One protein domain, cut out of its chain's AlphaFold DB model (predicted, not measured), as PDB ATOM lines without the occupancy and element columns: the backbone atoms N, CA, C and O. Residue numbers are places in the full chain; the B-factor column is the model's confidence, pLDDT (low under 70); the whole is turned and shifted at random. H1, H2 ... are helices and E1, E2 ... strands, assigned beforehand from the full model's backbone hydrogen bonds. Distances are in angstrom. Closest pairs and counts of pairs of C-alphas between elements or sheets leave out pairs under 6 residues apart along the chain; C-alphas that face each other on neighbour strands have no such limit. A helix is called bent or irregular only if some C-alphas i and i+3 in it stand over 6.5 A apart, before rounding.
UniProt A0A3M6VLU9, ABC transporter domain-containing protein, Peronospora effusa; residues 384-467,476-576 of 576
ATOM      1  N   LEU A 384     -49.669 -19.915  23.976       86.12
ATOM      2  CA  LEU A 384     -48.563 -19.065  24.409       86.12
ATOM      3  C   LEU A 384     -47.258 -19.458  23.729       86.12
ATOM      4  O   LEU A 384     -47.018 -20.628  23.445       86.12
ATOM      5  N   ARG A 385     -46.418 -18.461  23.457       85.19
ATOM      6  CA  ARG A 385     -45.076 -18.614  22.901       85.19
ATOM      7  C   ARG A 385     -44.075 -17.896  23.790       85.19
ATOM      8  O   ARG A 385     -44.146 -16.675  23.954       85.19
ATOM      9  N   LEU A 386     -43.113 -18.638  24.311       84.62
ATOM     10  CA  LEU A 386     -42.024 -18.105  25.117       84.62
ATOM     11  C   LEU A 386     -40.952 -17.446  24.241       84.62
ATOM     12  O   LEU A 386     -40.711 -17.862  23.105       84.62
ATOM     13  N   ASP A 387     -40.315 -16.408  24.775       85.00
ATOM     14  CA  ASP A 387     -39.170 -15.752  24.155       85.00
ATOM     15  C   ASP A 387     -37.900 -16.568  24.412       85.00
ATOM     16  O   ASP A 387     -37.338 -16.570  25.509       85.00
ATOM     17  N   SER A 388     -37.428 -17.260  23.376       78.75
ATOM     18  CA  SER A 388     -36.195 -18.039  23.444       78.75
ATOM     19  C   SER A 388     -34.973 -17.180  23.765       78.75
ATOM     20  O   SER A 388     -34.066 -17.656  24.434       78.75
ATOM     21  N   SER A 389     -34.935 -15.918  23.326       79.94
ATOM     22  CA  SER A 389     -33.770 -15.051  23.537       79.94
ATOM     23  C   SER A 389     -33.618 -14.603  24.992       79.94
ATOM     24  O   SER A 389     -32.499 -14.469  25.475       79.94
ATOM     25  N   ALA A 390     -34.737 -14.442  25.702       80.44
ATOM     26  CA  ALA A 390     -34.750 -14.137  27.128       80.44
ATOM     27  C   ALA A 390     -34.471 -15.376  27.997       80.44
ATOM     28  O   ALA A 390     -33.891 -15.253  29.074       80.44
ATOM     29  N   ILE A 391     -34.863 -16.572  27.536       80.50
ATOM     30  CA  ILE A 391     -34.580 -17.842  28.227       80.50
ATOM     31  C   ILE A 391     -33.104 -18.239  28.071       80.50
ATOM     32  O   ILE A 391     -32.481 -18.722  29.015       80.50
ATOM     33  N   TRP A 392     -32.531 -18.043  26.885       83.06
ATOM     34  CA  TRP A 392     -31.155 -18.411  26.558       83.06
ATOM     35  C   TRP A 392     -30.160 -17.331  26.990       83.06
ATOM     36  O   TRP A 392     -29.529 -16.673  26.162       83.06
ATOM     37  N   ASN A 393     -30.000 -17.153  28.302       83.12
ATOM     38  CA  ASN A 393     -28.970 -16.268  28.835       83.12
ATOM     39  C   ASN A 393     -27.570 -16.856  28.535       83.12
ATOM     40  O   ASN A 393     -27.271 -17.951  29.024       83.12
ATOM     41  N   PRO A 394     -26.705 -16.170  27.758       82.81
ATOM     42  CA  PRO A 394     -25.416 -16.714  27.326       82.81
ATOM     43  C   PRO A 394     -24.520 -17.117  28.501       82.81
ATOM     44  O   PRO A 394     -23.905 -18.181  28.453       82.81
ATOM     45  N   ASP A 395     -24.521 -16.334  29.584       83.56
ATOM     46  CA  ASP A 395     -23.701 -16.601  30.770       83.56
ATOM     47  C   ASP A 395     -24.144 -17.879  31.502       83.56
ATOM     48  O   ASP A 395     -23.324 -18.619  32.045       83.56
ATOM     49  N   GLU A 396     -25.451 -18.149  31.552       82.56
ATOM     50  CA  GLU A 396     -25.986 -19.360  32.183       82.56
ATOM     51  C   GLU A 396     -25.774 -20.580  31.294       82.56
ATOM     52  O   GLU A 396     -25.353 -21.633  31.775       82.56
ATOM     53  N   MET A 397     -26.002 -20.431  29.990       84.06
ATOM     54  CA  MET A 397     -25.760 -21.489  29.019       84.06
ATOM     55  C   MET A 397     -24.301 -21.940  29.007       84.06
ATOM     56  O   MET A 397     -24.044 -23.145  28.981       84.06
ATOM     57  N   GLU A 398     -23.353 -21.001  29.055       84.94
ATOM     58  CA  GLU A 398     -21.926 -21.313  29.131       84.94
ATOM     59  C   GLU A 398     -21.609 -22.080  30.419       84.94
ATOM     60  O   GLU A 398     -20.987 -23.139  30.360       84.94
ATOM     61  N   ARG A 399     -22.149 -21.652  31.569       85.81
ATOM     62  CA  ARG A 399     -21.978 -22.366  32.849       85.81
ATOM     63  C   ARG A 399     -22.496 -23.803  32.803       85.81
ATOM     64  O   ARG A 399     -21.785 -24.710  33.237       85.81
ATOM     65  N   TYR A 400     -23.711 -24.030  32.295       85.50
ATOM     66  CA  TYR A 400     -24.273 -25.383  32.193       85.50
ATOM     67  C   TYR A 400     -23.474 -26.247  31.214       85.50
ATOM     68  O   TYR A 400     -23.150 -27.394  31.527       85.50
ATOM     69  N   THR A 401     -23.094 -25.684  30.066       85.44
ATOM     70  CA  THR A 401     -22.301 -26.379  29.043       85.44
ATOM     71  C   THR A 401     -20.933 -26.784  29.588       85.44
ATOM     72  O   THR A 401     -20.566 -27.954  29.493       85.44
ATOM     73  N   GLU A 402     -20.209 -25.866  30.235       84.94
ATOM     74  CA  GLU A 402     -18.919 -26.153  30.873       84.94
ATOM     75  C   GLU A 402     -19.040 -27.232  31.952       84.94
ATOM     76  O   GLU A 402     -18.151 -28.068  32.114       84.94
ATOM     77  N   GLN A 403     -20.125 -27.223  32.728       83.94
ATOM     78  CA  GLN A 403     -20.301 -28.178  33.815       83.94
ATOM     79  C   GLN A 403     -20.604 -29.589  33.305       83.94
ATOM     80  O   GLN A 403     -20.051 -30.560  33.833       83.94
ATOM     81  N   ILE A 404     -21.420 -29.702  32.254       83.81
ATOM     82  CA  ILE A 404     -21.650 -30.962  31.542       83.81
ATOM     83  C   ILE A 404     -20.324 -31.461  30.952       83.81
ATOM     84  O   ILE A 404     -19.947 -32.608  31.193       83.81
ATOM     85  N   GLN A 405     -19.570 -30.590  30.270       83.69
ATOM     86  CA  GLN A 405     -18.265 -30.921  29.685       83.69
ATOM     87  C   GLN A 405     -17.267 -31.429  30.730       83.69
ATOM     88  O   GLN A 405     -16.696 -32.500  30.551       83.69
ATOM     89  N   ARG A 406     -17.111 -30.734  31.863       82.56
ATOM     90  CA  ARG A 406     -16.225 -31.170  32.959       82.56
ATOM     91  C   ARG A 406     -16.629 -32.534  33.528       82.56
ATOM     92  O   ARG A 406     -15.763 -33.337  33.872       82.56
ATOM     93  N   SER A 407     -17.932 -32.804  33.636       80.88
ATOM     94  CA  SER A 407     -18.432 -34.102  34.103       80.88
ATOM     95  C   SER A 407     -18.102 -35.227  33.113       80.88
ATOM     96  O   SER A 407     -17.610 -36.276  33.531       80.88
ATOM     97  N   LEU A 408     -18.285 -34.989  31.810       76.81
ATOM     98  CA  LEU A 408     -17.922 -35.921  30.732       76.81
ATOM     99  C   LEU A 408     -16.408 -36.181  30.667       76.81
ATOM    100  O   LEU A 408     -15.976 -37.331  30.574       76.81
ATOM    101  N   GLU A 409     -15.590 -35.128  30.768       73.12
ATOM    102  CA  GLU A 409     -14.120 -35.203  30.726       73.12
ATOM    103  C   GLU A 409     -13.541 -36.032  31.876       73.12
ATOM    104  O   GLU A 409     -12.541 -36.728  31.703       73.12
ATOM    105  N   SER A 410     -14.186 -36.009  33.045       69.50
ATOM    106  CA  SER A 410     -13.767 -36.826  34.189       69.50
ATOM    107  C   SER A 410     -13.962 -38.335  33.974       69.50
ATOM    108  O   SER A 410     -13.338 -39.134  34.675       69.50
ATOM    109  N   LYS A 411     -14.806 -38.734  33.011       63.91
ATOM    110  CA  LYS A 411     -15.203 -40.130  32.772       63.91
ATOM    111  C   LYS A 411     -14.589 -40.744  31.513       63.91
ATOM    112  O   LYS A 411     -14.374 -41.955  31.488       63.91
ATOM    113  N   LEU A 412     -14.305 -39.951  30.476       60.12
ATOM    114  CA  LEU A 412     -13.895 -40.450  29.159       60.12
ATOM    115  C   LEU A 412     -12.709 -39.651  28.589       60.12
ATOM    116  O   LEU A 412     -12.761 -38.431  28.455       60.12
ATOM    117  N   SER A 413     -11.645 -40.341  28.170       55.31
ATOM    118  CA  SER A 413     -10.538 -39.741  27.412       55.31
ATOM    119  C   SER A 413     -10.953 -39.525  25.947       55.31
ATOM    120  O   SER A 413     -10.782 -40.430  25.129       55.31
ATOM    121  N   ARG A 414     -11.532 -38.361  25.612       58.53
ATOM    122  CA  ARG A 414     -12.104 -38.068  24.277       58.53
ATOM    123  C   ARG A 414     -11.336 -37.002  23.479       58.53
ATOM    124  O   ARG A 414     -10.669 -36.131  24.049       58.53
ATOM    125  N   THR A 415     -11.451 -37.076  22.150       55.12
ATOM    126  CA  THR A 415     -10.976 -36.094  21.152       55.12
ATOM    127  C   THR A 415     -11.772 -34.781  21.217       55.12
ATOM    128  O   THR A 415     -12.912 -34.765  21.667       55.12
ATOM    129  N   GLU A 416     -11.198 -33.659  20.761       55.59
ATOM    130  CA  GLU A 416     -11.808 -32.314  20.871       55.59
ATOM    131  C   GLU A 416     -13.204 -32.194  20.228       55.59
ATOM    132  O   GLU A 416     -14.053 -31.488  20.766       55.59
ATOM    133  N   LEU A 417     -13.478 -32.917  19.132       52.09
ATOM    134  CA  LEU A 417     -14.794 -32.920  18.467       52.09
ATOM    135  C   LEU A 417     -15.880 -33.680  19.249       52.09
ATOM    136  O   LEU A 417     -17.063 -33.414  19.072       52.09
ATOM    137  N   GLU A 418     -15.492 -34.617  20.114       58.84
ATOM    138  CA  GLU A 418     -16.409 -35.358  20.989       58.84
ATOM    139  C   GLU A 418     -16.690 -34.614  22.304       58.84
ATOM    140  O   GLU A 418     -17.551 -35.029  23.074       58.84
ATOM    141  N   ARG A 419     -15.982 -33.508  22.583       61.75
ATOM    142  CA  ARG A 419     -16.196 -32.698  23.797       61.75
ATOM    143  C   ARG A 419     -17.440 -31.818  23.721       61.75
ATOM    144  O   ARG A 419     -17.922 -31.355  24.748       61.75
ATOM    145  N   SER A 420     -17.952 -31.555  22.523       67.19
ATOM    146  CA  SER A 420     -19.145 -30.729  22.311       67.19
ATOM    147  C   SER A 420     -20.425 -31.544  22.121       67.19
ATOM    148  O   SER A 420     -21.495 -30.949  21.976       67.19
ATOM    149  N   SER A 421     -20.343 -32.878  22.144       77.44
ATOM    150  CA  SER A 421     -21.465 -33.781  21.892       77.44
ATOM    151  C   SER A 421     -21.776 -34.677  23.097       77.44
ATOM    152  O   SER A 421     -20.898 -35.197  23.781       77.44
ATOM    153  N   LEU A 422     -23.068 -34.835  23.367       78.50
ATOM    154  CA  LEU A 422     -23.639 -35.573  24.480       78.50
ATOM    155  C   LEU A 422     -24.195 -36.909  23.967       78.50
ATOM    156  O   LEU A 422     -25.155 -36.902  23.193       78.50
ATOM    157  N   PRO A 423     -23.629 -38.060  24.369       79.06
ATOM    158  CA  PRO A 423     -24.159 -39.357  23.972       79.06
ATOM    159  C   PRO A 423     -25.523 -39.612  24.626       79.06
ATOM    160  O   PRO A 423     -25.743 -39.283  25.792       79.06
ATOM    161  N   VAL A 424     -26.425 -40.279  23.898       75.75
ATOM    162  CA  VAL A 424     -27.800 -40.571  24.355       75.75
ATOM    163  C   VAL A 424     -27.845 -41.338  25.694       75.75
ATOM    164  O   VAL A 424     -28.773 -41.166  26.486       75.75
ATOM    165  N   GLN A 425     -26.818 -42.139  25.998       75.31
ATOM    166  CA  GLN A 425     -26.703 -42.884  27.261       75.31
ATOM    167  C   GLN A 425     -26.506 -41.980  28.492       75.31
ATOM    168  O   GLN A 425     -26.886 -42.366  29.595       75.31
ATOM    169  N   GLU A 426     -25.961 -40.775  28.315       78.94
ATOM    170  CA  GLU A 426     -25.619 -39.853  29.409       78.94
ATOM    171  C   GLU A 426     -26.650 -38.730  29.607       78.94
ATOM    172  O   GLU A 426     -26.504 -37.903  30.507       78.94
ATOM    173  N   LEU A 427     -27.734 -38.717  28.823       80.00
ATOM    174  CA  LEU A 427     -28.794 -37.703  28.905       80.00
ATOM    175  C   LEU A 427     -29.401 -37.563  30.310       80.00
ATOM    176  O   LEU A 427     -29.643 -36.450  30.775       80.00
ATOM    177  N   GLU A 428     -29.629 -38.682  31.004       81.44
ATOM    178  CA  GLU A 428     -30.183 -38.670  32.365       81.44
ATOM    179  C   GLU A 428     -29.219 -38.050  33.381       81.44
ATOM    180  O   GLU A 428     -29.653 -37.388  34.323       81.44
ATOM    181  N   GLU A 429     -27.915 -38.267  33.213       80.88
ATOM    182  CA  GLU A 429     -26.899 -37.702  34.099       80.88
ATOM    183  C   GLU A 429     -26.711 -36.206  33.834       80.88
ATOM    184  O   GLU A 429     -26.679 -35.421  34.782       80.88
ATOM    185  N   ALA A 430     -26.661 -35.804  32.560       81.69
ATOM    186  CA  ALA A 430     -26.594 -34.402  32.160       81.69
ATOM    187  C   ALA A 430     -27.799 -33.611  32.686       81.69
ATOM    188  O   ALA A 430     -27.628 -32.536  33.260       81.69
ATOM    189  N   TRP A 431     -29.008 -34.175  32.581       83.00
ATOM    190  CA  TRP A 431     -30.204 -33.564  33.156       83.00
ATOM    191  C   TRP A 431     -30.105 -33.416  34.678       83.00
ATOM    192  O   TRP A 431     -30.378 -32.336  35.193       83.00
ATOM    193  N   LYS A 432     -29.676 -34.462  35.406       82.19
ATOM    194  CA  LYS A 432     -29.526 -34.400  36.876       82.19
ATOM    195  C   LYS A 432     -28.565 -33.292  37.295       82.19
ATOM    196  O   LYS A 432     -28.871 -32.548  38.217       82.19
ATOM    197  N   LEU A 433     -27.441 -33.146  36.592       82.50
ATOM    198  CA  LEU A 433     -26.472 -32.082  36.857       82.50
ATOM    199  C   LEU A 433     -27.090 -30.694  36.676       82.50
ATOM    200  O   LEU A 433     -26.946 -29.843  37.552       82.50
ATOM    201  N   CYS A 434     -27.793 -30.471  35.566       81.50
ATOM    202  CA  CYS A 434     -28.477 -29.209  35.301       81.50
ATOM    203  C   CYS A 434     -29.576 -28.920  36.335       81.50
ATOM    204  O   CYS A 434     -29.641 -27.817  36.877       81.50
ATOM    205  N   HIS A 435     -30.388 -29.923  36.671       78.44
ATOM    206  CA  HIS A 435     -31.462 -29.818  37.657       78.44
ATOM    207  C   HIS A 435     -30.924 -29.506  39.065       78.44
ATOM    208  O   HIS A 435     -31.402 -28.578  39.719       78.44
ATOM    209  N   ASP A 436     -29.875 -30.202  39.512       80.56
ATOM    210  CA  ASP A 436     -29.235 -29.963  40.812       80.56
ATOM    211  C   ASP A 436     -28.589 -28.572  40.892       80.56
ATOM    212  O   ASP A 436     -28.537 -27.962  41.962       80.56
ATOM    213  N   LEU A 437     -28.072 -28.050  39.778       79.56
ATOM    214  CA  LEU A 437     -27.540 -26.689  39.712       79.56
ATOM    215  C   LEU A 437     -28.648 -25.640  39.810       79.56
ATOM    216  O   LEU A 437     -28.481 -24.664  40.541       79.56
ATOM    217  N   LEU A 438     -29.772 -25.867  39.128       76.19
ATOM    218  CA  LEU A 438     -30.913 -24.956  39.111       76.19
ATOM    219  C   LEU A 438     -31.643 -24.906  40.465       76.19
ATOM    220  O   LEU A 438     -32.065 -23.835  40.895       76.19
ATOM    221  N   HIS A 439     -31.776 -26.044  41.155       70.06
ATOM    222  CA  HIS A 439     -32.578 -26.176  42.383       70.06
ATOM    223  C   HIS A 439     -31.787 -26.104  43.696       70.06
ATOM    224  O   HIS A 439     -32.367 -26.241  44.775       70.06
ATOM    225  N   LYS A 440     -30.483 -25.797  43.661       64.88
ATOM    226  CA  LYS A 440     -29.711 -25.465  44.879       64.88
ATOM    227  C   LYS A 440     -30.286 -24.273  45.660       64.88
ATOM    228  O   LYS A 440     -29.966 -24.107  46.836       64.88
ATOM    229  N   SER A 441     -31.160 -23.475  45.044       49.88
ATOM    230  CA  SER A 441     -31.925 -22.397  45.670       49.88
ATOM    231  C   SER A 441     -33.375 -22.812  45.987       49.88
ATOM    232  O   SER A 441     -34.287 -22.522  45.226       49.88
ATOM    233  N   GLY A 442     -33.592 -23.471  47.128       49.22
ATOM    234  CA  GLY A 442     -34.769 -23.300  48.005       49.22
ATOM    235  C   GLY A 442     -36.203 -23.678  47.573       49.22
ATOM    236  O   GLY A 442     -37.027 -23.840  48.473       49.22
ATOM    237  N   ASP A 443     -36.546 -23.847  46.294       49.62
ATOM    238  CA  ASP A 443     -37.945 -24.084  45.882       49.62
ATOM    239  C   ASP A 443     -38.324 -25.574  45.898       49.62
ATOM    240  O   ASP A 443     -37.814 -26.388  45.130       49.62
ATOM    241  N   THR A 444     -39.246 -25.942  46.795       51.16
ATOM    242  CA  THR A 444     -39.554 -27.337  47.166       51.16
ATOM    243  C   THR A 444     -40.737 -27.969  46.418       51.16
ATOM    244  O   THR A 444     -40.907 -29.184  46.497       51.16
ATOM    245  N   THR A 445     -41.534 -27.203  45.659       50.62
ATOM    246  CA  THR A 445     -42.748 -27.693  44.956       50.62
ATOM    247  C   THR A 445     -42.552 -27.982  43.459       50.62
ATOM    248  O   THR A 445     -43.180 -28.896  42.921       50.62
ATOM    249  N   ALA A 446     -41.622 -27.289  42.796       51.16
ATOM    250  CA  ALA A 446     -41.211 -27.544  41.410       51.16
ATOM    251  C   ALA A 446     -40.501 -28.901  41.129       51.16
ATOM    252  O   ALA A 446     -40.694 -29.442  40.033       51.16
ATOM    253  N   PRO A 447     -39.721 -29.516  42.051       59.31
ATOM    254  CA  PRO A 447     -38.839 -30.629  41.691       59.31
ATOM    255  C   PRO A 447     -39.587 -31.933  41.376       59.31
ATOM    256  O   PRO A 447     -39.145 -32.705  40.529       59.31
ATOM    257  N   THR A 448     -40.751 -32.183  41.985       60.38
ATOM    258  CA  THR A 448     -41.535 -33.406  41.728       60.38
ATOM    259  C   THR A 448     -42.223 -33.413  40.361       60.38
ATOM    260  O   THR A 448     -42.291 -34.463  39.724       60.38
ATOM    261  N   VAL A 449     -42.704 -32.260  39.878       62.06
ATOM    262  CA  VAL A 449     -43.332 -32.149  38.546       62.06
ATOM    263  C   VAL A 449     -42.268 -32.222  37.448       62.06
ATOM    264  O   VAL A 449     -42.462 -32.932  36.460       62.06
ATOM    265  N   SER A 450     -41.113 -31.576  37.666       62.72
ATOM    266  CA  SER A 450     -39.957 -31.656  36.762       62.72
ATOM    267  C   SER A 450     -39.471 -33.105  36.592       62.72
ATOM    268  O   SER A 450     -39.294 -33.567  35.467       62.72
ATOM    269  N   GLN A 451     -39.390 -33.893  37.673       67.00
ATOM    270  CA  GLN A 451     -38.994 -35.309  37.600       67.00
ATOM    271  C   GLN A 451     -39.943 -36.198  36.781       67.00
ATOM    272  O   GLN A 451     -39.481 -37.133  36.125       67.00
ATOM    273  N   GLN A 452     -41.256 -35.948  36.827       67.31
ATOM    274  CA  GLN A 452     -42.231 -36.750  36.088       67.31
ATOM    275  C   GLN A 452     -42.195 -36.423  34.592       67.31
ATOM    276  O   GLN A 452     -42.047 -37.326  33.774       67.31
ATOM    277  N   ARG A 453     -42.226 -35.130  34.251       68.56
ATOM    278  CA  ARG A 453     -42.206 -34.651  32.863       68.56
ATOM    279  C   ARG A 453     -40.875 -34.928  32.157       68.56
ATOM    280  O   ARG A 453     -40.842 -35.156  30.953       68.56
ATOM    281  N   ASN A 454     -39.785 -34.970  32.923       72.06
ATOM    282  CA  ASN A 454     -38.462 -35.337  32.432       72.06
ATOM    283  C   ASN A 454     -38.439 -36.731  31.787       72.06
ATOM    284  O   ASN A 454     -37.835 -36.907  30.735       72.06
ATOM    285  N   LYS A 455     -39.113 -37.726  32.378       72.50
ATOM    286  CA  LYS A 455     -39.123 -39.086  31.816       72.50
ATOM    287  C   LYS A 455     -39.725 -39.113  30.413       72.50
ATOM    288  O   LYS A 455     -39.157 -39.751  29.531       72.50
ATOM    289  N   ASP A 456     -40.815 -38.379  30.213       72.31
ATOM    290  CA  ASP A 456     -41.504 -38.293  28.925       72.31
ATOM    291  C   ASP A 456     -40.678 -37.498  27.905       72.31
ATOM    292  O   ASP A 456     -40.523 -37.926  26.760       72.31
ATOM    293  N   TRP A 457     -40.073 -36.382  28.329       79.00
ATOM    294  CA  TRP A 457     -39.193 -35.579  27.478       79.00
ATOM    295  C   TRP A 457     -37.942 -36.351  27.042       79.00
ATOM    296  O   TRP A 457     -37.635 -36.389  25.852       79.00
ATOM    297  N   LEU A 458     -37.252 -37.029  27.965       76.81
ATOM    298  CA  LEU A 458     -36.082 -37.855  27.650       76.81
ATOM    299  C   LEU A 458     -36.438 -39.044  26.759       76.81
ATOM    300  O   LEU A 458     -35.655 -39.383  25.875       76.81
ATOM    301  N   ALA A 459     -37.600 -39.671  26.961       76.12
ATOM    302  CA  ALA A 459     -38.081 -40.742  26.091       76.12
ATOM    303  C   ALA A 459     -38.350 -40.232  24.666       76.12
ATOM    304  O   ALA A 459     -37.898 -40.850  23.703       76.12
ATOM    305  N   GLY A 460     -39.008 -39.076  24.523       74.75
ATOM    306  CA  GLY A 460     -39.229 -38.439  23.222       74.75
ATOM    307  C   GLY A 460     -37.924 -38.014  22.547       74.75
ATOM    308  O   GLY A 460     -37.737 -38.211  21.349       74.75
ATOM    309  N   LEU A 461     -36.979 -37.488  23.326       75.25
ATOM    310  CA  LEU A 461     -35.670 -37.093  22.833       75.25
ATOM    311  C   LEU A 461     -34.859 -38.313  22.370       75.25
ATOM    312  O   LEU A 461     -34.304 -38.251  21.281       75.25
ATOM    313  N   ARG A 462     -34.873 -39.442  23.095       74.94
ATOM    314  CA  ARG A 462     -34.279 -40.720  22.648       74.94
ATOM    315  C   ARG A 462     -34.892 -41.222  21.342       74.94
ATOM    316  O   ARG A 462     -34.151 -41.531  20.412       74.94
ATOM    317  N   ALA A 463     -36.221 -41.227  21.246       74.06
ATOM    318  CA  ALA A 463     -36.932 -41.700  20.060       74.06
ATOM    319  C   ALA A 463     -36.546 -40.927  18.783       74.06
ATOM    320  O   ALA A 463     -36.428 -41.539  17.725       74.06
ATOM    321  N   ARG A 464     -36.271 -39.612  18.879       70.88
ATOM    322  CA  ARG A 464     -35.797 -38.793  17.740       70.88
ATOM    323  C   ARG A 464     -34.468 -39.277  17.151       70.88
ATOM    324  O   ARG A 464     -34.246 -39.115  15.958       70.88
ATOM    325  N   PHE A 465     -33.587 -39.838  17.977       65.81
ATOM    326  CA  PHE A 465     -32.269 -40.308  17.543       65.81
ATOM    327  C   PHE A 465     -32.242 -41.798  17.193       65.81
ATOM    328  O   PHE A 465     -31.316 -42.243  16.522       65.81
ATOM    329  N   GLU A 466     -33.249 -42.560  17.621       63.81
ATOM    330  CA  GLU A 466     -33.422 -43.973  17.267       63.81
ATOM    331  C   GLU A 466     -34.192 -44.161  15.945       63.81
ATOM    332  O   GLU A 466     -34.065 -45.208  15.323       63.81
ATOM    333  N   SER A 467     -34.943 -43.156  15.469       53.75
ATOM    334  CA  SER A 467     -35.721 -43.236  14.220       53.75
ATOM    335  C   SER A 467     -34.913 -43.079  12.920       53.75
ATOM    336  O   SER A 467     -35.484 -43.202  11.836       53.75
ATOM    337  N   ALA A 476     -25.272 -42.085  18.357       65.75
ATOM    338  CA  ALA A 476     -26.237 -41.001  18.466       65.75
ATOM    339  C   ALA A 476     -25.792 -40.032  19.573       65.75
ATOM    340  O   ALA A 476     -25.644 -40.421  20.739       65.75
ATOM    341  N   ALA A 477     -25.509 -38.789  19.189       71.69
ATOM    342  CA  ALA A 477     -25.005 -37.762  20.084       71.69
ATOM    343  C   ALA A 477     -25.612 -36.402  19.725       71.69
ATOM    344  O   ALA A 477     -25.734 -36.062  18.551       71.69
ATOM    345  N   ILE A 478     -25.974 -35.633  20.748       79.31
ATOM    346  CA  ILE A 478     -26.625 -34.322  20.638       79.31
ATOM    347  C   ILE A 478     -25.618 -33.238  21.007       79.31
ATOM    348  O   ILE A 478     -24.926 -33.400  22.009       79.31
ATOM    349  N   PRO A 479     -25.509 -32.119  20.278       83.69
ATOM    350  CA  PRO A 479     -24.704 -30.988  20.728       83.69
ATOM    351  C   PRO A 479     -25.108 -30.543  22.144       83.69
ATOM    352  O   PRO A 479     -26.281 -30.285  22.403       83.69
ATOM    353  N   ILE A 480     -24.150 -30.413  23.068       82.00
ATOM    354  CA  ILE A 480     -24.441 -30.065  24.477       82.00
ATOM    355  C   ILE A 480     -25.224 -28.746  24.566       82.00
ATOM    356  O   ILE A 480     -26.142 -28.617  25.370       82.00
ATOM    357  N   VAL A 481     -24.903 -27.788  23.694       82.94
ATOM    358  CA  VAL A 481     -25.589 -26.491  23.619       82.94
ATOM    359  C   VAL A 481     -27.067 -26.655  23.253       82.94
ATOM    360  O   VAL A 481     -27.914 -26.021  23.873       82.94
ATOM    361  N   GLU A 482     -27.387 -27.529  22.298       82.06
ATOM    362  CA  GLU A 482     -28.766 -27.808  21.878       82.06
ATOM    363  C   GLU A 482     -29.552 -28.501  22.999       82.06
ATOM    364  O   GLU A 482     -30.679 -28.112  23.300       82.06
ATOM    365  N   PHE A 483     -28.919 -29.446  23.704       83.62
ATOM    366  CA  PHE A 483     -29.503 -30.080  24.889       83.62
ATOM    367  C   PHE A 483     -29.835 -29.057  25.985       83.62
ATOM    368  O   PHE A 483     -30.942 -29.064  26.521       83.62
ATOM    369  N   VAL A 484     -28.901 -28.152  26.307       83.56
ATOM    370  CA  VAL A 484     -29.113 -27.105  27.321       83.56
ATOM    371  C   VAL A 484     -30.210 -26.129  26.883       83.56
ATOM    372  O   VAL A 484     -31.037 -25.744  27.708       83.56
ATOM    373  N   GLN A 485     -30.267 -25.758  25.600       83.06
ATOM    374  CA  GLN A 485     -31.317 -24.885  25.059       83.06
ATOM    375  C   GLN A 485     -32.708 -25.503  25.178       83.06
ATOM    376  O   GLN A 485     -33.629 -24.826  25.639       83.06
ATOM    377  N   GLU A 486     -32.871 -26.766  24.775       81.50
ATOM    378  CA  GLU A 486     -34.147 -27.470  24.909       81.50
ATOM    379  C   GLU A 486     -34.526 -27.666  26.384       81.50
ATOM    380  O   GLU A 486     -35.677 -27.436  26.755       81.50
ATOM    381  N   TRP A 487     -33.562 -28.019  27.242       82.75
ATOM    382  CA  TRP A 487     -33.792 -28.198  28.677       82.75
ATOM    383  C   TRP A 487     -34.261 -26.906  29.366       82.75
ATOM    384  O   TRP A 487     -35.242 -26.935  30.111       82.75
ATOM    385  N   LEU A 488     -33.623 -25.763  29.088       83.06
ATOM    386  CA  LEU A 488     -34.020 -24.468  29.656       83.06
ATOM    387  C   LEU A 488     -35.446 -24.071  29.253       83.06
ATOM    388  O   LEU A 488     -36.192 -23.533  30.070       83.06
ATOM    389  N   VAL A 489     -35.848 -24.364  28.012       81.81
ATOM    390  CA  VAL A 489     -37.223 -24.125  27.544       81.81
ATOM    391  C   VAL A 489     -38.214 -25.022  28.294       81.81
ATOM    392  O   VAL A 489     -39.262 -24.539  28.721       81.81
ATOM    393  N   GLN A 490     -37.880 -26.296  28.524       79.50
ATOM    394  CA  GLN A 490     -38.725 -27.208  29.308       79.50
ATOM    395  C   GLN A 490     -38.892 -26.745  30.761       79.50
ATOM    396  O   GLN A 490     -40.012 -26.713  31.271       79.50
ATOM    397  N   GLU A 491     -37.812 -26.326  31.424       79.69
ATOM    398  CA  GLU A 491     -37.881 -25.781  32.787       79.69
ATOM    399  C   GLU A 491     -38.686 -24.473  32.846       79.69
ATOM    400  O   GLU A 491     -39.467 -24.265  33.779       79.69
ATOM    401  N   ALA A 492     -38.583 -23.613  31.828       81.25
ATOM    402  CA  ALA A 492     -39.417 -22.417  31.727       81.25
ATOM    403  C   ALA A 492     -40.917 -22.766  31.636       81.25
ATOM    404  O   ALA A 492     -41.729 -22.161  32.340       81.25
ATOM    405  N   PHE A 493     -41.289 -23.780  30.846       81.25
ATOM    406  CA  PHE A 493     -42.669 -24.273  30.784       81.25
ATOM    407  C   PHE A 493     -43.142 -24.899  32.100       81.25
ATOM    408  O   PHE A 493     -44.271 -24.646  32.514       81.25
ATOM    409  N   ILE A 494     -42.296 -25.665  32.796       78.75
ATOM    410  CA  ILE A 494     -42.634 -26.246  34.108       78.75
ATOM    411  C   ILE A 494     -42.891 -25.139  35.139       78.75
ATOM    412  O   ILE A 494     -43.856 -25.212  35.905       78.75
ATOM    413  N   ARG A 495     -42.060 -24.090  35.155       81.50
ATOM    414  CA  ARG A 495     -42.262 -22.921  36.026       81.50
ATOM    415  C   ARG A 495     -43.560 -22.192  35.704       81.50
ATOM    416  O   ARG A 495     -44.298 -21.858  36.626       81.50
ATOM    417  N   LEU A 496     -43.859 -21.989  34.422       83.81
ATOM    418  CA  LEU A 496     -45.115 -21.382  33.982       83.81
ATOM    419  C   LEU A 496     -46.317 -22.230  34.426       83.81
ATOM    420  O   LEU A 496     -47.255 -21.715  35.026       83.81
ATOM    421  N   GLU A 497     -46.292 -23.540  34.207       80.38
ATOM    422  CA  GLU A 497     -47.398 -24.425  34.588       80.38
ATOM    423  C   GLU A 497     -47.634 -24.491  36.094       80.38
ATOM    424  O   GLU A 497     -48.778 -24.521  36.544       80.38
ATOM    425  N   THR A 498     -46.567 -24.530  36.886       79.88
ATOM    426  CA  THR A 498     -46.677 -24.633  38.345       79.88
ATOM    427  C   THR A 498     -47.059 -23.299  38.977       79.88
ATOM    428  O   THR A 498     -48.029 -23.243  39.724       79.88
ATOM    429  N   GLN A 499     -46.360 -22.214  38.646       82.06
ATOM    430  CA  GLN A 499     -46.566 -20.927  39.313       82.06
ATOM    431  C   GLN A 499     -47.726 -20.120  38.718       82.06
ATOM    432  O   GLN A 499     -48.471 -19.491  39.461       82.06
ATOM    433  N   LEU A 500     -47.899 -20.119  37.392       83.12
ATOM    434  CA  LEU A 500     -48.951 -19.334  36.740       83.12
ATOM    435  C   LEU A 500     -50.241 -20.141  36.605       83.12
ATOM    436  O   LEU A 500     -51.300 -19.722  37.067       83.12
ATOM    437  N   LEU A 501     -50.167 -21.310  35.962       81.81
ATOM    438  CA  LEU A 501     -51.378 -22.058  35.627       81.81
ATOM    439  C   LEU A 501     -51.962 -22.751  36.857       81.81
ATOM    440  O   LEU A 501     -53.154 -22.622  37.113       81.81
ATOM    441  N   ARG A 502     -51.145 -23.440  37.658       80.38
ATOM    442  CA  ARG A 502     -51.610 -24.104  38.878       80.38
ATOM    443  C   ARG A 502     -51.840 -23.096  40.003       80.38
ATOM    444  O   ARG A 502     -52.989 -22.897  40.388       80.38
ATOM    445  N   ASP A 503     -50.807 -22.430  40.501       80.75
ATOM    446  CA  ASP A 503     -50.947 -21.642  41.732       80.75
ATOM    447  C   ASP A 503     -51.835 -20.395  41.565       80.75
ATOM    448  O   ASP A 503     -52.622 -20.088  42.463       80.75
ATOM    449  N   GLU A 504     -51.777 -19.697  40.426       81.50
ATOM    450  CA  GLU A 504     -52.571 -18.480  40.204       81.50
ATOM    451  C   GLU A 504     -53.896 -18.746  39.470       81.50
ATOM    452  O   GLU A 504     -54.950 -18.337  39.969       81.50
ATOM    453  N   MET A 505     -53.890 -19.438  38.322       80.81
ATOM    454  CA  MET A 505     -55.125 -19.673  37.559       80.81
ATOM    455  C   MET A 505     -56.041 -20.704  38.217       80.81
ATOM    456  O   MET A 505     -57.199 -20.361  38.438       80.81
ATOM    457  N   THR A 506     -55.580 -21.913  38.580       81.31
ATOM    458  CA  THR A 506     -56.498 -22.919  39.171       81.31
ATOM    459  C   THR A 506     -57.068 -22.479  40.517       81.31
ATOM    460  O   THR A 506     -58.230 -22.750  40.814       81.31
ATOM    461  N   THR A 507     -56.304 -21.725  41.312       82.31
ATOM    462  CA  THR A 507     -56.784 -21.180  42.592       82.31
ATOM    463  C   THR A 507     -57.885 -20.133  42.400       82.31
ATOM    464  O   THR A 507     -58.802 -20.051  43.218       82.31
ATOM    465  N   ARG A 508     -57.818 -19.326  41.330       79.00
ATOM    466  CA  ARG A 508     -58.831 -18.301  41.021       79.00
ATOM    467  C   ARG A 508     -60.027 -18.860  40.247       79.00
ATOM    468  O   ARG A 508     -61.152 -18.443  40.517       79.00
ATOM    469  N   SER A 509     -59.800 -19.785  39.315       75.50
ATOM    470  CA  SER A 509     -60.847 -20.395  38.491       75.50
ATOM    471  C   SER A 509     -61.632 -21.472  39.241       75.50
ATOM    472  O   SER A 509     -62.837 -21.590  39.026       75.50
ATOM    473  N   GLY A 510     -60.975 -22.226  40.133       72.12
ATOM    474  CA  GLY A 510     -61.504 -23.441  40.762       72.12
ATOM    475  C   GLY A 510     -61.446 -24.688  39.869       72.12
ATOM    476  O   GLY A 510     -61.832 -25.765  40.314       72.12
ATOM    477  N   GLU A 511     -60.953 -24.551  38.637       75.69
ATOM    478  CA  GLU A 511     -60.887 -25.588  37.602       75.69
ATOM    479  C   GLU A 511     -59.435 -25.819  37.177       75.69
ATOM    480  O   GLU A 511     -58.640 -24.877  37.099       75.69
ATOM    481  N   VAL A 512     -59.076 -27.074  36.899       76.12
ATOM    482  CA  VAL A 512     -57.698 -27.441  36.543       76.12
ATOM    483  C   VAL A 512     -57.392 -27.008  35.109       76.12
ATOM    484  O   VAL A 512     -58.137 -27.331  34.188       76.12
ATOM    485  N   VAL A 513     -56.271 -26.309  34.915       78.06
ATOM    486  CA  VAL A 513     -55.742 -26.014  33.579       78.06
ATOM    487  C   VAL A 513     -55.044 -27.263  33.044       78.06
ATOM    488  O   VAL A 513     -54.117 -27.772  33.678       78.06
ATOM    489  N   VAL A 514     -55.476 -27.750  31.885       76.94
ATOM    490  CA  VAL A 514     -54.961 -28.969  31.252       76.94
ATOM    491  C   VAL A 514     -54.178 -28.586  29.989       76.94
ATOM    492  O   VAL A 514     -54.642 -27.738  29.226       76.94
ATOM    493  N   PRO A 515     -52.981 -29.150  29.744       73.44
ATOM    494  CA  PRO A 515     -52.307 -28.980  28.461       73.44
ATOM    495  C   PRO A 515     -53.135 -29.640  27.351       73.44
ATOM    496  O   PRO A 515     -53.556 -30.788  27.488       73.44
ATOM    497  N   ALA A 516     -53.372 -28.923  26.254       67.81
ATOM    498  CA  ALA A 516     -54.042 -29.491  25.093       67.81
ATOM    499  C   ALA A 516     -53.038 -30.360  24.324       67.81
ATOM    500  O   ALA A 516     -52.020 -29.844  23.850       67.81
ATOM    501  N   ASP A 517     -53.309 -31.660  24.192       53.41
ATOM    502  CA  ASP A 517     -52.509 -32.576  23.373       53.41
ATOM    503  C   ASP A 517     -52.687 -32.228  21.884       53.41
ATOM    504  O   ASP A 517     -53.446 -32.857  21.151       53.41
ATOM    505  N   LEU A 518     -51.986 -31.199  21.404       46.47
ATOM    506  CA  LEU A 518     -51.710 -31.086  19.979       46.47
ATOM    507  C   LEU A 518     -50.532 -32.010  19.675       46.47
ATOM    508  O   LEU A 518     -49.406 -31.762  20.109       46.47
ATOM    509  N   GLU A 519     -50.762 -33.027  18.848       40.09
ATOM    510  CA  GLU A 519     -49.695 -33.830  18.230       40.09
ATOM    511  C   GLU A 519     -48.632 -32.955  17.528       40.09
ATOM    512  O   GLU A 519     -47.490 -33.377  17.354       40.09
ATOM    513  N   SER A 520     -48.944 -31.685  17.221       35.97
ATOM    514  CA  SER A 520     -47.985 -30.705  16.699       35.97
ATOM    515  C   SER A 520     -46.924 -30.236  17.705       35.97
ATOM    516  O   SER A 520     -45.948 -29.622  17.291       35.97
ATOM    517  N   ALA A 521     -47.086 -30.484  19.007       36.19
ATOM    518  CA  ALA A 521     -46.047 -30.206  20.003       36.19
ATOM    519  C   ALA A 521     -45.011 -31.342  20.093       36.19
ATOM    520  O   ALA A 521     -43.931 -31.146  20.648       36.19
ATOM    521  N   ARG A 522     -45.310 -32.517  19.515       37.81
ATOM    522  CA  ARG A 522     -44.426 -33.696  19.513       37.81
ATOM    523  C   ARG A 522     -43.513 -33.789  18.284       37.81
ATOM    524  O   ARG A 522     -42.739 -34.735  18.180       37.81
ATOM    525  N   GLY A 523     -43.550 -32.807  17.381       34.59
ATOM    526  CA  GLY A 523     -42.740 -32.794  16.164       34.59
ATOM    527  C   GLY A 523     -41.940 -31.504  15.982       34.59
ATOM    528  O   GLY A 523     -42.521 -30.440  15.809       34.59
ATOM    529  N   SER A 524     -40.612 -31.651  15.910       32.41
ATOM    530  CA  SER A 524     -39.618 -30.683  15.405       32.41
ATOM    531  C   SER A 524     -39.140 -29.564  16.351       32.41
ATOM    532  O   SER A 524     -39.836 -28.583  16.576       32.41
ATOM    533  N   GLY A 525     -37.878 -29.665  16.793       49.72
ATOM    534  CA  GLY A 525     -37.060 -28.538  17.269       49.72
ATOM    535  C   GLY A 525     -37.465 -27.865  18.586       49.72
ATOM    536  O   GLY A 525     -38.339 -28.336  19.313       49.72
ATOM    537  N   THR A 526     -36.785 -26.749  18.880       52.31
ATOM    538  CA  THR A 526     -36.983 -25.820  20.008       52.31
ATOM    539  C   THR A 526     -38.376 -25.176  19.981       52.31
ATOM    540  O   THR A 526     -38.540 -23.969  19.806       52.31
ATOM    541  N   ASN A 527     -39.420 -25.987  20.140       65.00
ATOM    542  CA  ASN A 527     -40.801 -25.539  20.191       65.00
ATOM    543  C   ASN A 527     -41.021 -24.729  21.473       65.00
ATOM    544  O   ASN A 527     -41.213 -25.268  22.557       65.00
ATOM    545  N   THR A 528     -40.998 -23.402  21.339       73.50
ATOM    546  CA  THR A 528     -41.305 -22.459  22.423       73.50
ATOM    547  C   THR A 528     -42.798 -22.178  22.569       73.50
ATOM    548  O   THR A 528     -43.178 -21.290  23.329       73.50
ATOM    549  N   SER A 529     -43.663 -22.893  21.844       80.44
ATOM    550  CA  SER A 529     -45.118 -22.730  21.900       80.44
ATOM    551  C   SER A 529     -45.802 -23.834  22.703       80.44
ATOM    552  O   SER A 529     -45.520 -25.008  22.478       80.44
ATOM    553  N   GLY A 530     -46.745 -23.461  23.567       76.25
ATOM    554  CA  GLY A 530     -47.623 -24.376  24.296       76.25
ATOM    555  C   GLY A 530     -49.084 -23.940  24.203       76.25
ATOM    556  O   GLY A 530     -49.369 -22.745  24.097       76.25
ATOM    557  N   VAL A 531     -50.003 -24.905  24.234       80.81
ATOM    558  CA  VAL A 531     -51.452 -24.665  24.241       80.81
ATOM    559  C   VAL A 531     -52.044 -25.292  25.496       80.81
ATOM    560  O   VAL A 531     -51.791 -26.457  25.799       80.81
ATOM    561  N   TYR A 532     -52.825 -24.509  26.227       81.19
ATOM    562  CA  TYR A 532     -53.450 -24.895  27.484       81.19
ATOM    563  C   TYR A 532     -54.933 -24.599  27.440       81.19
ATOM    564  O   TYR A 532     -55.371 -23.672  26.764       81.19
ATOM    565  N   GLU A 533     -55.705 -25.359  28.191       80.69
ATOM    566  CA  GLU A 533     -57.147 -25.227  28.233       80.69
ATOM    567  C   GLU A 533     -57.643 -25.188  29.664       80.69
ATOM    568  O   GLU A 533     -57.120 -25.853  30.555       80.69
ATOM    569  N   THR A 534     -58.661 -24.373  29.892       78.75
ATOM    570  CA  THR A 534     -59.298 -24.208  31.195       78.75
ATOM    571  C   THR A 534     -60.776 -23.905  31.011       78.75
ATOM    572  O   THR A 534     -61.203 -23.590  29.906       78.75
ATOM    573  N   SER A 535     -61.570 -23.985  32.074       74.25
ATOM    574  CA  SER A 535     -62.990 -23.633  32.035       74.25
ATOM    575  C   SER A 535     -63.257 -22.310  32.765       74.25
ATOM    576  O   SER A 535     -62.882 -22.133  33.921       74.25
ATOM    577  N   CYS A 536     -63.939 -21.383  32.097       69.44
ATOM    578  CA  CYS A 536     -64.648 -20.232  32.633       69.44
ATOM    579  C   CYS A 536     -65.601 -20.658  33.748       69.44
ATOM    580  O   CYS A 536     -66.474 -21.517  33.565       69.44
ATOM    581  N   THR A 537     -65.518 -19.946  34.862       69.38
ATOM    582  CA  THR A 537     -66.495 -20.011  35.947       69.38
ATOM    583  C   THR A 537     -67.161 -18.648  36.115       69.38
ATOM    584  O   THR A 537     -66.717 -17.650  35.554       69.38
ATOM    585  N   GLU A 538     -68.246 -18.560  36.892       68.19
ATOM    586  CA  GLU A 538     -68.964 -17.286  37.104       68.19
ATOM    587  C   GLU A 538     -68.086 -16.174  37.709       68.19
ATOM    588  O   GLU A 538     -68.439 -14.999  37.639       68.19
ATOM    589  N   ARG A 539     -66.949 -16.539  38.315       71.31
ATOM    590  CA  ARG A 539     -65.992 -15.620  38.945       71.31
ATOM    591  C   ARG A 539     -64.708 -15.415  38.140       71.31
ATOM    592  O   ARG A 539     -63.895 -14.597  38.554       71.31
ATOM    593  N   PHE A 540     -64.505 -16.182  37.070       74.81
ATOM    594  CA  PHE A 540     -63.257 -16.209  36.319       74.81
ATOM    595  C   PHE A 540     -63.561 -16.357  34.828       74.81
ATOM    596  O   PHE A 540     -63.852 -17.454  34.345       74.81
ATOM    597  N   GLY A 541     -63.548 -15.229  34.121       76.88
ATOM    598  CA  GLY A 541     -63.829 -15.150  32.689       76.88
ATOM    599  C   GLY A 541     -62.597 -14.814  31.848       76.88
ATOM    600  O   GLY A 541     -61.489 -14.640  32.351       76.88
ATOM    601  N   LEU A 542     -62.805 -14.651  30.539       80.25
ATOM    602  CA  LEU A 542     -61.748 -14.288  29.580       80.25
ATOM    603  C   LEU A 542     -60.971 -13.025  29.969       80.25
ATOM    604  O   LEU A 542     -59.760 -12.969  29.781       80.25
ATOM    605  N   ALA A 543     -61.661 -12.014  30.504       82.56
ATOM    606  CA  ALA A 543     -61.031 -10.765  30.923       82.56
ATOM    607  C   ALA A 543     -60.042 -10.983  32.079       82.56
ATOM    608  O   ALA A 543     -58.972 -10.378  32.088       82.56
ATOM    609  N   ASP A 544     -60.370 -11.881  33.010       84.25
ATOM    610  CA  ASP A 544     -59.511 -12.213  34.146       84.25
ATOM    611  C   ASP A 544     -58.285 -13.010  33.689       84.25
ATOM    612  O   ASP A 544     -57.170 -12.725  34.124       84.25
ATOM    613  N   VAL A 545     -58.469 -13.954  32.755       85.00
ATOM    614  CA  VAL A 545     -57.359 -14.695  32.124       85.00
ATOM    615  C   VAL A 545     -56.427 -13.743  31.382       85.00
ATOM    616  O   VAL A 545     -55.210 -13.846  31.523       85.00
ATOM    617  N   PHE A 546     -56.983 -12.796  30.621       87.00
ATOM    618  CA  PHE A 546     -56.198 -11.798  29.898       87.00
ATOM    619  C   PHE A 546     -55.407 -10.899  30.853       87.00
ATOM    620  O   PHE A 546     -54.209 -10.715  30.663       87.00
ATOM    621  N   ALA A 547     -56.045 -10.389  31.911       86.75
ATOM    622  CA  ALA A 547     -55.375  -9.562  32.912       86.75
ATOM    623  C   ALA A 547     -54.225 -10.313  33.602       86.75
ATOM    624  O   ALA A 547     -53.136  -9.766  33.754       86.75
ATOM    625  N   LEU A 548     -54.449 -11.580  33.961       87.31
ATOM    626  CA  LEU A 548     -53.461 -12.418  34.640       87.31
ATOM    627  C   LEU A 548     -52.277 -12.772  33.727       87.31
ATOM    628  O   LEU A 548     -51.138 -12.809  34.189       87.31
ATOM    629  N   MET A 549     -52.530 -12.989  32.433       87.31
ATOM    630  CA  MET A 549     -51.481 -13.204  31.431       87.31
ATOM    631  C   MET A 549     -50.661 -11.941  31.171       87.31
ATOM    632  O   MET A 549     -49.439 -12.027  31.071       87.31
ATOM    633  N   GLU A 550     -51.301 -10.774  31.099       88.12
ATOM    634  CA  GLU A 550     -50.596  -9.511  30.865       88.12
ATOM    635  C   GLU A 550     -49.743  -9.100  32.075       88.12
ATOM    636  O   GLU A 550     -48.599  -8.688  31.897       88.12
ATOM    637  N   GLU A 551     -50.243  -9.287  33.303       88.44
ATOM    638  CA  GLU A 551     -49.491  -9.029  34.544       88.44
ATOM    639  C   GLU A 551     -48.228  -9.900  34.646       88.44
ATOM    640  O   GLU A 551     -47.173  -9.445  35.085       88.44
ATOM    641  N   ASN A 552     -48.315 -11.152  34.194       86.81
ATOM    642  CA  ASN A 552     -47.241 -12.135  34.314       86.81
ATOM    643  C   ASN A 552     -46.378 -12.279  33.047       86.81
ATOM    644  O   ASN A 552     -45.455 -13.099  33.015       86.81
ATOM    645  N   LYS A 553     -46.628 -11.476  32.007       86.00
ATOM    646  CA  LYS A 553     -45.941 -11.571  30.712       86.00
ATOM    647  C   LYS A 553     -44.425 -11.410  30.829       86.00
ATOM    648  O   LYS A 553     -43.678 -12.220  30.279       86.00
ATOM    649  N   GLU A 554     -43.980 -10.391  31.565       84.62
ATOM    650  CA  GLU A 554     -42.553 -10.131  31.805       84.62
ATOM    651  C   GLU A 554     -41.940 -11.165  32.755       84.62
ATOM    652  O   GLU A 554     -40.802 -11.581  32.568       84.62
ATOM    653  N   ARG A 555     -42.712 -11.641  33.742       84.88
ATOM    654  CA  ARG A 555     -42.244 -12.607  34.745       84.88
ATOM    655  C   ARG A 555     -41.879 -13.966  34.141       84.88
ATOM    656  O   ARG A 555     -40.939 -14.597  34.620       84.88
ATOM    657  N   PHE A 556     -42.603 -14.415  33.113       83.69
ATOM    658  CA  PHE A 556     -42.384 -15.718  32.465       83.69
ATOM    659  C   PHE A 556     -41.824 -15.625  31.038       83.69
ATOM    660  O   PHE A 556     -41.833 -16.624  30.323       83.69
ATOM    661  N   ASN A 557     -41.322 -14.459  30.612       85.50
ATOM    662  CA  ASN A 557     -40.744 -14.255  29.275       85.50
ATOM    663  C   ASN A 557     -41.691 -14.671  28.129       85.50
ATOM    664  O   ASN A 557     -41.290 -15.348  27.180       85.50
ATOM    665  N   ILE A 558     -42.971 -14.296  28.207       84.69
ATOM    666  CA  ILE A 558     -43.962 -14.638  27.176       84.69
ATOM    667  C   ILE A 558     -43.854 -13.630  26.021       84.69
ATOM    668  O   ILE A 558     -44.204 -12.459  26.163       84.69
ATOM    669  N   SER A 559     -43.407 -14.089  24.847       84.81
ATOM    670  CA  SER A 559     -43.280 -13.250  23.644       84.81
ATOM    671  C   SER A 559     -44.641 -12.896  23.037       84.81
ATOM    672  O   SER A 559     -44.917 -11.740  22.711       84.81
ATOM    673  N   GLN A 560     -45.504 -13.901  22.885       85.25
ATOM    674  CA  GLN A 560     -46.820 -13.801  22.268       85.25
ATOM    675  C   GLN A 560     -47.773 -14.739  22.996       85.25
ATOM    676  O   GLN A 560     -47.406 -15.863  23.331       85.25
ATOM    677  N   TYR A 561     -49.005 -14.295  23.201       87.69
ATOM    678  CA  TYR A 561     -50.083 -15.156  23.653       87.69
ATOM    679  C   TYR A 561     -51.364 -14.823  22.889       87.69
ATOM    680  O   TYR A 561     -51.556 -13.703  22.414       87.69
ATOM    681  N   SER A 562     -52.225 -15.820  22.746       84.25
ATOM    682  CA  SER A 562     -53.557 -15.709  22.174       84.25
ATOM    683  C   SER A 562     -54.513 -16.453  23.085       84.25
ATOM    684  O   SER A 562     -54.272 -17.608  23.432       84.25
ATOM    685  N   ILE A 563     -55.597 -15.786  23.459       84.69
ATOM    686  CA  ILE A 563     -56.670 -16.370  24.252       84.69
ATOM    687  C   ILE A 563     -57.886 -16.440  23.342       84.69
ATOM    688  O   ILE A 563     -58.300 -15.431  22.772       84.69
ATOM    689  N   SER A 564     -58.438 -17.633  23.196       74.81
ATOM    690  CA  SER A 564     -59.653 -17.876  22.429       74.81
ATOM    691  C   SER A 564     -60.614 -18.708  23.258       74.81
ATOM    692  O   SER A 564     -60.194 -19.563  24.033       74.81
ATOM    693  N   GLU A 565     -61.911 -18.493  23.085       73.75
ATOM    694  CA  GLU A 565     -62.897 -19.463  23.561       73.75
ATOM    695  C   GLU A 565     -62.641 -20.804  22.866       73.75
ATOM    696  O   GLU A 565     -62.259 -20.839  21.690       73.75
ATOM    697  N   LEU A 566     -62.808 -21.905  23.599       67.25
ATOM    698  CA  LEU A 566     -62.729 -23.235  23.010       67.25
ATOM    699  C   LEU A 566     -63.747 -23.325  21.872       67.25
ATOM    700  O   LEU A 566     -64.901 -22.903  22.016       67.25
ATOM    701  N   SER A 567     -63.298 -23.837  20.724       59.56
ATOM    702  CA  SER A 567     -64.165 -23.962  19.563       59.56
ATOM    703  C   SER A 567     -65.358 -24.838  19.926       59.56
ATOM    704  O   SER A 567     -65.235 -25.877  20.581       59.56
ATOM    705  N   LEU A 568     -66.537 -24.435  19.455       58.44
ATOM    706  CA  LEU A 568     -67.757 -25.215  19.626       58.44
ATOM    707  C   LEU A 568     -67.706 -26.571  18.878       58.44
ATOM    708  O   LEU A 568     -68.675 -27.310  18.883       58.44
ATOM    709  N   GLU A 569     -66.595 -26.939  18.242       58.44
ATOM    710  CA  GLU A 569     -66.377 -28.291  17.711       58.44
ATOM    711  C   GLU A 569     -66.167 -29.299  18.851       58.44
ATOM    712  O   GLU A 569     -66.707 -30.403  18.800       58.44
ATOM    713  N   ARG A 570     -65.531 -28.880  19.954       59.91
ATOM    714  CA  ARG A 570     -65.412 -29.696  21.175       59.91
ATOM    715  C   ARG A 570     -66.687 -29.762  22.016       59.91
ATOM    716  O   ARG A 570     -66.782 -30.568  22.934       59.91
ATOM    717  N   VAL A 571     -67.715 -28.978  21.676       57.94
ATOM    718  CA  VAL A 571     -69.081 -29.156  22.215       57.94
ATOM    719  C   VAL A 571     -69.578 -30.568  21.970       57.94
ATOM    720  O   VAL A 571     -70.237 -31.146  22.827       57.94
ATOM    721  N   PHE A 572     -69.278 -31.115  20.789       59.38
ATOM    722  CA  PHE A 572     -69.706 -32.459  20.438       59.38
ATOM    723  C   PHE A 572     -69.009 -33.515  21.293       59.38
ATOM    724  O   PHE A 572     -69.642 -34.517  21.598       59.38
ATOM    725  N   GLU A 573     -67.770 -33.268  21.727       61.50
ATOM    726  CA  GLU A 573     -67.054 -34.121  22.683       61.50
ATOM    727  C   GLU A 573     -67.621 -33.979  24.102       61.50
ATOM    728  O   GLU A 573     -67.751 -34.972  24.801       61.50
ATOM    729  N   GLN A 574     -68.025 -32.775  24.527       57.97
ATOM    730  CA  GLN A 574     -68.640 -32.569  25.849       57.97
ATOM    731  C   GLN A 574     -70.049 -33.165  25.982       57.97
ATOM    732  O   GLN A 574     -70.501 -33.422  27.097       57.97
ATOM    733  N   PHE A 575     -70.767 -33.332  24.867       56.69
ATOM    734  CA  PHE A 575     -72.077 -33.989  24.840       56.69
ATOM    735  C   PHE A 575     -72.003 -35.510  24.598       56.69
ATOM    736  O   PHE A 575     -73.050 -36.160  24.672       56.69
ATOM    737  N   GLN A 576     -70.823 -36.063  24.275       45.31
ATOM    738  CA  GLN A 576     -70.584 -37.515  24.223       45.31
ATOM    739  C   GLN A 576     -70.474 -38.098  25.631       45.31
ATOM    740  O   GLN A 576     -70.965 -39.242  25.788       45.31
TER     741      GLN A 576
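This is residues 384 to 467 and 476 to 576 of the 576 residues of the protein "ABC transporter domain-containing protein" of Peronospora effusa (UniProt A0A3M6VLU9). One long helix, H5, runs through most of an elongated domain: its first part packs with H2 and the small strand pair E2 and E3, H4 crosses it farther along, and its later part covers one face of a small, twisted sheet, with H6 on the same face. Residues 410 to 417 stick out at one end, and residues 567 to 576, with H7, at the other. The printed part has 185 residues, in the order E1 H1 H2 E2 H3 H4 E3 H5 E4 H6 E5 H7; the sheets, E4 - E1 - E5 and E2 - E3, are antiparallel. The class is mostly helix, and the whole is only just compact, close to loose, with a radius of gyration of the C-alphas of 18.8 A and spans of 63 by 37 by 27 A.

E1, residues 384 to 386, begins at C-alpha 384 (-48.563, -19.065, 24.409). H1 is residues 388 to 391, H2 394 to 409, 21.9 A long, and E2 421 to 423. H3, 424 to 438, 21.7 A, is irregular: C-alphas 425 and 428 are 7.5 A apart. H4, 446 to 466, 30.2 A, has a kink of 32 degrees near residue 453. E3 is 477 to 479. H5, 480 to 509, 40.2 A, begins at C-alpha 480 (-24.441, -30.065, 24.477), has a kink of 30 degrees near residue 502, and is neither bent nor irregular, but only just: C-alphas 503 and 506 are 6.2 A apart. E4 is 529 to 535, 20.6 A, H6 542 to 551, E5 558 to 565, 19.9 A, and H7 571 to 574, ending at C-alpha 574 (-68.640, -32.569, 25.849).

H5 is the hub. Its residues 480 to 485 touch H2 at a steep tilt of 58 degrees, closest C-alphas Thr 401 and Ile 480, 6.2 A; residues 488 to 492 touch H1, Ile 391 and Leu 488, 6.8 A; residues 491 to 498 touch H4, Ser 450 and Ile 494, 6.6 A. H3 and H4 form a helical hairpin and only just touch, with 3 pairs of C-alphas within 8 A, closest Val 424 and Arg 462, 6.7 A. H5 and H6 are on the same face of E4 E1 E5, two layers, at heights of 9.5 A and 9.0 A. E4, H6, E5 form a split strand-helix-strand unit, two strands running the same way with E1 between them, its crossover right-handed. Across the neighbour strands E4 and E1, N 384 and O 530 are within hydrogen-bond range at 2.8 A, as are N 385 and O 560, 2.8 A, across E1 and E5, and N 422 and O 478, 2.7 A, across E2 and E3. Every O i to N i+4 pair is within range in H2 and H6, against 9 of 11 in H3, 14 of 17 in H4 and 22 of 26 in H5; H1 and H7 are too short for such a pair.

The C-alphas farthest apart, Ser 413 and Glu 538, are 63.3 A apart. Residues 468 to 475 are not printed; C-alphas 467 and 476 are 10.6 A apart across the cut. The links H2 to E2 and H5 to E4 are long. Mean pLDDT of the printed part is 73.5, with 55 residues under 70, among them 410 to 420, 440 to 453, 516 to 527 and 566 to 576.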